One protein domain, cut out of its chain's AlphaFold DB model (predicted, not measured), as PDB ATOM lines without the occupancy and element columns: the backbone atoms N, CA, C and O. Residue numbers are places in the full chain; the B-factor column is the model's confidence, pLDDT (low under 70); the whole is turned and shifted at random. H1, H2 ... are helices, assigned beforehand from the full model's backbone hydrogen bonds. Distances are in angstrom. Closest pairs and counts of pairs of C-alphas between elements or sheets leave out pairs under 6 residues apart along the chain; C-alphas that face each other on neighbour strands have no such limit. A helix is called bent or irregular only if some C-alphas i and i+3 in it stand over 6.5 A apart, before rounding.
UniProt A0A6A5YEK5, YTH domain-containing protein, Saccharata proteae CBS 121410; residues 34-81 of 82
ATOM      1  N   ASP A  34     -11.213 -26.901  47.500       95.06
ATOM      2  CA  ASP A  34     -11.394 -27.230  46.089       95.06
ATOM      3  C   ASP A  34     -10.394 -26.430  45.243       95.06
ATOM      4  O   ASP A  34     -10.659 -25.299  44.831       95.06
ATOM      5  N   THR A  35      -9.227 -27.015  44.963       95.62
ATOM      6  CA  THR A  35      -8.174 -26.376  44.154       95.62
ATOM      7  C   THR A  35      -8.333 -26.714  42.665       95.62
ATOM      8  O   THR A  35      -8.137 -27.866  42.268       95.62
ATOM      9  N   PRO A  36      -8.616 -25.735  41.781       96.00
ATOM     10  CA  PRO A  36      -8.763 -26.000  40.351       96.00
ATOM     11  C   PRO A  36      -7.454 -26.474  39.706       96.00
ATOM     12  O   PRO A  36      -6.409 -25.854  39.901       96.00
ATOM     13  N   PHE A  37      -7.505 -27.471  38.813       97.19
ATOM     14  CA  PHE A  37      -6.307 -27.991  38.127       97.19
ATOM     15  C   PHE A  37      -5.493 -26.930  37.383       97.19
ATOM     16  O   PHE A  37      -4.274 -27.045  37.305       97.19
ATOM     17  N   ARG A  38      -6.125 -25.858  36.888       97.06
ATOM     18  CA  ARG A  38      -5.405 -24.738  36.255       97.06
ATOM     19  C   ARG A  38      -4.386 -24.067  37.186       97.06
ATOM     20  O   ARG A  38      -3.435 -23.480  36.687       97.06
ATOM     21  N   ARG A  39      -4.582 -24.133  38.511       97.56
ATOM     22  CA  ARG A  39      -3.660 -23.563  39.503       97.56
ATOM     23  C   ARG A  39      -2.370 -24.379  39.595       97.56
ATOM     24  O   ARG A  39      -1.310 -23.787  39.674       97.56
ATOM     25  N   VAL A  40      -2.452 -25.708  39.497       97.69
ATOM     26  CA  VAL A  40      -1.311 -26.629  39.697       97.69
ATOM     27  C   VAL A  40      -0.789 -27.279  38.410       97.69
ATOM     28  O   VAL A  40       0.257 -27.914  38.419       97.69
ATOM     29  N   GLY A  41      -1.482 -27.138  37.278       97.31
ATOM     30  CA  GLY A  41      -1.178 -27.879  36.042       97.31
ATOM     31  C   GLY A  41       0.166 -27.546  35.383       97.31
ATOM     32  O   GLY A  41       0.612 -28.273  34.494       97.31
ATOM     33  N   HIS A  42       0.814 -26.462  35.812       98.06
ATOM     34  CA  HIS A  42       2.161 -26.094  35.381       98.06
ATOM     35  C   HIS A  42       3.257 -26.870  36.135       98.06
ATOM     36  O   HIS A  42       4.360 -27.010  35.607       98.06
ATOM     37  N   LEU A  43       2.949 -27.417  37.317       98.44
ATOM     38  CA  LEU A  43       3.869 -28.213  38.129       98.44
ATOM     39  C   LEU A  43       4.080 -29.593  37.502       98.44
ATOM     40  O   LEU A  43       3.127 -30.225  37.031       98.44
ATOM     41  N   LYS A  44       5.329 -30.066  37.495       98.44
ATOM     42  CA  LYS A  44       5.733 -31.347  36.900       98.44
ATOM     43  C   LYS A  44       6.252 -32.295  37.968       98.44
ATOM     44  O   LYS A  44       6.992 -31.875  38.844       98.44
ATOM     45  N   ASN A  45       5.902 -33.572  37.856       98.50
ATOM     46  CA  ASN A  45       6.360 -34.609  38.772       98.50
ATOM     47  C   ASN A  45       7.433 -35.481  38.104       98.50
ATOM     48  O   ASN A  45       7.134 -36.249  37.187       98.50
ATOM     49  N   CYS A  46       8.685 -35.399  38.562       98.06
ATOM     50  CA  CYS A  46       9.769 -36.211  37.996       98.06
ATOM     51  C   CYS A  46       9.640 -37.708  38.342       98.06
ATOM     52  O   CYS A  46      10.128 -38.542  37.582       98.06
ATOM     53  N   LEU A  47       8.903 -38.053  39.408       98.19
ATOM     54  CA  LEU A  47       8.555 -39.435  39.769       98.19
ATOM     55  C   LEU A  47       7.418 -40.009  38.906       98.19
ATOM     56  O   LEU A  47       6.977 -41.137  39.122       98.19
ATOM     57  N   ASN A  48       6.946 -39.241  37.922       98.25
ATOM     58  CA  ASN A  48       5.983 -39.674  36.919       98.25
ATOM     59  C   ASN A  48       6.347 -39.124  35.529       98.25
ATOM     60  O   ASN A  48       5.586 -38.366  34.931       98.25
ATOM     61  N   GLU A  49       7.551 -39.444  35.043       98.00
ATOM     62  CA  GLU A  49       8.010 -39.126  33.675       98.00
ATOM     63  C   GLU A  49       8.002 -37.621  33.325       98.00
ATOM     64  O   GLU A  49       8.000 -37.236  32.156       98.00
ATOM     65  N   GLY A  50       7.991 -36.737  34.328       97.62
ATOM     66  CA  GLY A  50       7.879 -35.293  34.110       97.62
ATOM     67  C   GLY A  50       6.492 -34.851  33.632       97.62
ATOM     68  O   GLY A  50       6.340 -33.745  33.101       97.62
ATOM     69  N   LEU A  51       5.466 -35.689  33.805       98.31
ATOM     70  CA  LEU A  51       4.075 -35.335  33.539       98.31
ATOM     71  C   LEU A  51       3.586 -34.269  34.531       98.31
ATOM     72  O   LEU A  51       4.190 -34.022  35.576       98.31
ATOM     73  N   ALA A  52       2.498 -33.579  34.178       98.19
ATOM     74  CA  ALA A  52       1.901 -32.590  35.074       98.19
ATOM     75  C   ALA A  52       1.371 -33.264  36.347       98.19
ATOM     76  O   ALA A  52       0.829 -34.360  36.257       98.19
ATOM     77  N   VAL A  53       1.462 -32.598  37.501       97.81
ATOM     78  CA  VAL A  53       1.035 -33.165  38.798       97.81
ATOM     79  C   VAL A  53      -0.392 -33.748  38.789       97.81
ATOM     80  O   VAL A  53      -0.568 -34.834  39.335       97.81
ATOM     81  N   PRO A  54      -1.408 -33.130  38.146       97.31
ATOM     82  CA  PRO A  54      -2.753 -33.719  38.084       97.31
ATOM     83  C   PRO A  54      -2.844 -35.037  37.297       97.31
ATOM     84  O   PRO A  54      -3.879 -35.699  37.327       97.31
ATOM     85  N   VAL A  55      -1.799 -35.406  36.552       97.94
ATOM     86  CA  VAL A  55      -1.718 -36.660  35.804       97.94
ATOM     87  C   VAL A  55      -1.050 -37.707  36.692       97.94
ATOM     88  O   VAL A  55       0.162 -37.691  36.889       97.94
ATOM     89  N   GLY A  56      -1.844 -38.643  37.206       96.56
ATOM     90  CA  GLY A  56      -1.378 -39.748  38.041       96.56
ATOM     91  C   GLY A  56      -2.489 -40.764  38.291       96.56
ATOM     92  O   GLY A  56      -3.672 -40.448  38.168       96.56
ATOM     93  N   ARG A  57      -2.110 -42.006  38.610       97.38
ATOM     94  CA  ARG A  57      -3.049 -43.013  39.130       97.38
ATOM     95  C   ARG A  57      -3.152 -42.889  40.649       97.38
ATOM     96  O   ARG A  57      -2.341 -42.210  41.273       97.38
ATOM     97  N   ASP A  58      -4.129 -43.580  41.230       95.38
ATOM     98  CA  ASP A  58      -4.208 -43.729  42.682       95.38
ATOM     99  C   ASP A  58      -2.881 -44.273  43.245       95.38
ATOM    100  O   ASP A  58      -2.292 -45.197  42.678       95.38
ATOM    101  N   GLY A  59      -2.386 -43.650  44.315       94.88
ATOM    102  CA  GLY A  59      -1.094 -43.970  44.928       94.88
ATOM    103  C   GLY A  59       0.159 -43.446  44.208       94.88
ATOM    104  O   GLY A  59       1.260 -43.807  44.619       94.88
ATOM    105  N   GLN A  60       0.043 -42.617  43.162       98.06
ATOM    106  CA  GLN A  60       1.212 -42.000  42.519       98.06
ATOM    107  C   GLN A  60       1.973 -41.097  43.501       98.06
ATOM    108  O   GLN A  60       1.435 -40.107  43.994       98.06
ATOM    109  N   GLU A  61       3.250 -41.399  43.722       98.25
ATOM    110  CA  GLU A  61       4.138 -40.554  44.516       98.25
ATOM    111  C   GLU A  61       4.489 -39.269  43.755       98.25
ATOM    112  O   GLU A  61       4.695 -39.290  42.535       98.25
ATOM    113  N   ILE A  62       4.539 -38.148  44.473       98.31
ATOM    114  CA  ILE A  62       4.909 -36.836  43.941       98.31
ATOM    115  C   ILE A  62       6.277 -36.466  44.504       98.31
ATOM    116  O   ILE A  62       6.512 -36.631  45.698       98.31
ATOM    117  N   GLU A  63       7.167 -35.980  43.641       98.31
ATOM    118  CA  GLU A  63       8.462 -35.445  44.059       98.31
ATOM    119  C   GLU A  63       8.301 -34.324  45.101       98.31
ATOM    120  O   GLU A  63       7.313 -33.590  45.092       98.31
ATOM    121  N   GLU A  64       9.262 -34.221  46.019       98.31
ATOM    122  CA  GLU A  64       9.184 -33.370  47.209       98.31
ATOM    123  C   GLU A  64       8.897 -31.898  46.883       98.31
ATOM    124  O   GLU A  64       7.962 -31.317  47.441       98.31
ATOM    125  N   GLU A  65       9.646 -31.300  45.957       98.19
ATOM    126  CA  GLU A  65       9.491 -29.898  45.578       98.19
ATOM    127  C   GLU A  65       8.155 -29.642  44.870       98.19
ATOM    128  O   GLU A  65       7.421 -28.722  45.241       98.19
ATOM    129  N   ALA A  66       7.779 -30.490  43.910       98.25
ATOM    130  CA  ALA A  66       6.478 -30.406  43.254       98.25
ATOM    131  C   ALA A  66       5.322 -30.549  44.262       98.25
ATOM    132  O   ALA A  66       4.336 -29.813  44.186       98.25
ATOM    133  N   GLY A  67       5.444 -31.463  45.228       98.06
ATOM    134  CA  GLY A  67       4.467 -31.661  46.298       98.06
ATOM    135  C   GLY A  67       4.351 -30.445  47.219       98.06
ATOM    136  O   GLY A  67       3.238 -30.010  47.520       98.06
ATOM    137  N   ARG A  68       5.482 -29.846  47.607       98.56
ATOM    138  CA  ARG A  68       5.520 -28.617  48.412       98.56
ATOM    139  C   ARG A  68       4.788 -27.469  47.718       98.56
ATOM    140  O   ARG A  68       3.932 -26.838  48.333       98.56
ATOM    141  N   GLN A  69       5.061 -27.247  46.432       98.50
ATOM    142  CA  GLN A  69       4.416 -26.190  45.644       98.50
ATOM    143  C   GLN A  69       2.898 -26.396  45.510       98.50
ATOM    144  O   GLN A  69       2.132 -25.435  45.530       98.50
ATOM    145  N   VAL A  70       2.433 -27.648  45.412       97.94
ATOM    146  CA  VAL A  70       0.992 -27.955  45.445       97.94
ATOM    147  C   VAL A  70       0.377 -27.538  46.779       97.94
ATOM    148  O   VAL A  70      -0.681 -26.912  46.774       97.94
ATOM    149  N   CYS A  71       1.017 -27.868  47.906       97.56
ATOM    150  CA  CYS A  71       0.527 -27.485  49.232       97.56
ATOM    151  C   CYS A  71       0.451 -25.961  49.401       97.56
ATOM    152  O   CYS A  71      -0.566 -25.472  49.878       97.56
ATOM    153  N   GLU A  72       1.455 -25.214  48.936       97.75
ATOM    154  CA  GLU A  72       1.449 -23.742  48.973       97.75
ATOM    155  C   GLU A  72       0.258 -23.155  48.206       97.75
ATOM    156  O   GLU A  72      -0.456 -22.298  48.717       97.75
ATOM    157  N   ILE A  73      -0.026 -23.679  47.012       97.69
ATOM    158  CA  ILE A  73      -1.181 -23.256  46.212       97.69
ATOM    159  C   ILE A  73      -2.506 -23.622  46.897       97.69
ATOM    160  O   ILE A  73      -3.477 -22.872  46.804       97.69
ATOM    161  N   VAL A  74      -2.586 -24.778  47.563       96.94
ATOM    162  CA  VAL A  74      -3.775 -25.162  48.342       96.94
ATOM    163  C   VAL A  74      -3.996 -24.181  49.491       96.94
ATOM    164  O   VAL A  74      -5.128 -23.734  49.674       96.94
ATOM    165  N   ASP A  75      -2.940 -23.808  50.212       96.38
ATOM    166  CA  ASP A  75      -3.008 -22.838  51.306       96.38
ATOM    167  C   ASP A  75      -3.423 -21.448  50.800       96.38
ATOM    168  O   ASP A  75      -4.293 -20.819  51.400       96.38
ATOM    169  N   GLU A  76      -2.896 -20.991  49.658       96.12
ATOM    170  CA  GLU A  76      -3.358 -19.756  49.003       96.12
ATOM    171  C   GLU A  76      -4.864 -19.791  48.734       96.12
ATOM    172  O   GLU A  76      -5.576 -18.854  49.093       96.12
ATOM    173  N   VAL A  77      -5.362 -20.881  48.137       95.00
ATOM    174  CA  VAL A  77      -6.794 -21.025  47.848       95.00
ATOM    175  C   VAL A  77      -7.596 -21.016  49.144       95.00
ATOM    176  O   VAL A  77      -8.606 -20.332  49.191       95.00
ATOM    177  N   VAL A  78      -7.164 -21.716  50.200       92.56
ATOM    178  CA  VAL A  78      -7.840 -21.690  51.514       92.56
ATOM    179  C   VAL A  78      -7.935 -20.264  52.060       92.56
ATOM    180  O   VAL A  78      -8.991 -19.877  52.555       92.56
ATOM    181  N   MET A  79      -6.859 -19.483  51.957       90.50
ATOM    182  CA  MET A  79      -6.810 -18.106  52.451       90.50
ATOM    183  C   MET A  79      -7.672 -17.138  51.632       90.50
ATOM    184  O   MET A  79      -8.168 -16.171  52.196       90.50
ATOM    185  N   GLU A  80      -7.901 -17.397  50.341       90.44
ATOM    186  CA  GLU A  80      -8.831 -16.610  49.508       90.44
ATOM    187  C   GLU A  80     -10.292 -16.681  50.009       90.44
ATOM    188  O   GLU A  80     -11.099 -15.820  49.655       90.44
ATOM    189  N   TRP A  81     -10.646 -17.684  50.824       74.88
ATOM    190  CA  TRP A  81     -11.994 -17.856  51.385       74.88
ATOM    191  C   TRP A  81     -12.216 -17.174  52.749       74.88
ATOM    192  O   TRP A  81     -13.322 -17.288  53.289       74.88
TER     193      TRP A  81
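AT A GLANCE: This is residues 34 to 81 of the 82 residues of the protein "YTH domain-containing protein" of Saccharata proteae CBS 121410 (UniProt A0A6A5YEK5). One long helix, H2, makes a straight rod, and the chain before it, with the single short helix H1 and a long run of loops, lies along one side of that rod. The loops of residues 41 to 63 gather toward the end where H2 begins and include a small turn in which residues 44 to 45 pair antiparallel with residues 51 to 52. The printed part has 48 residues with two named helices, H1 then H2, and no named strand; the class is all helix, with under half of the residues, 21, in named elements. The whole is compact, with a radius of gyration of the C-alphas of 10.8 A, and elongated, with spans of 34 by 19 by 17 A.

HOW THE PARTS SIT: H1, residues 37 to 40, and H2, residues 64 to 80, only just touch, with 3 pairs of C-alphas within 8 A. The closest C-alphas are those of Val 40 and Val 70, 6.3 A apart, and H2 touches H1 with residues 70 to 73 alone. Their centres are 10.5 A apart. In H2 every O i to N i+4 pair is within hydrogen-bond range; H1 is too short for such a pair, and its one O i to N i+3 pair is within range.

IN THESE COORDINATES: H1 begins at C-alpha 37, (-6.307, -27.991, 38.127), and is 5.4 A long from first to last C-alpha. H2 runs 24.7 A from C-alpha 64 at (9.184, -33.370, 47.209) to C-alpha 80 at (-8.831, -16.610, 49.508). Neither helix is bent.

THE WHOLE: The two C-alphas farthest apart are those of Glu 49 and Trp 81, at 34.1 A. The link from H1 to H2, 23 residues, is long. The printed part has no cut; its mean pLDDT is 96.6, and no printed residue is under 70.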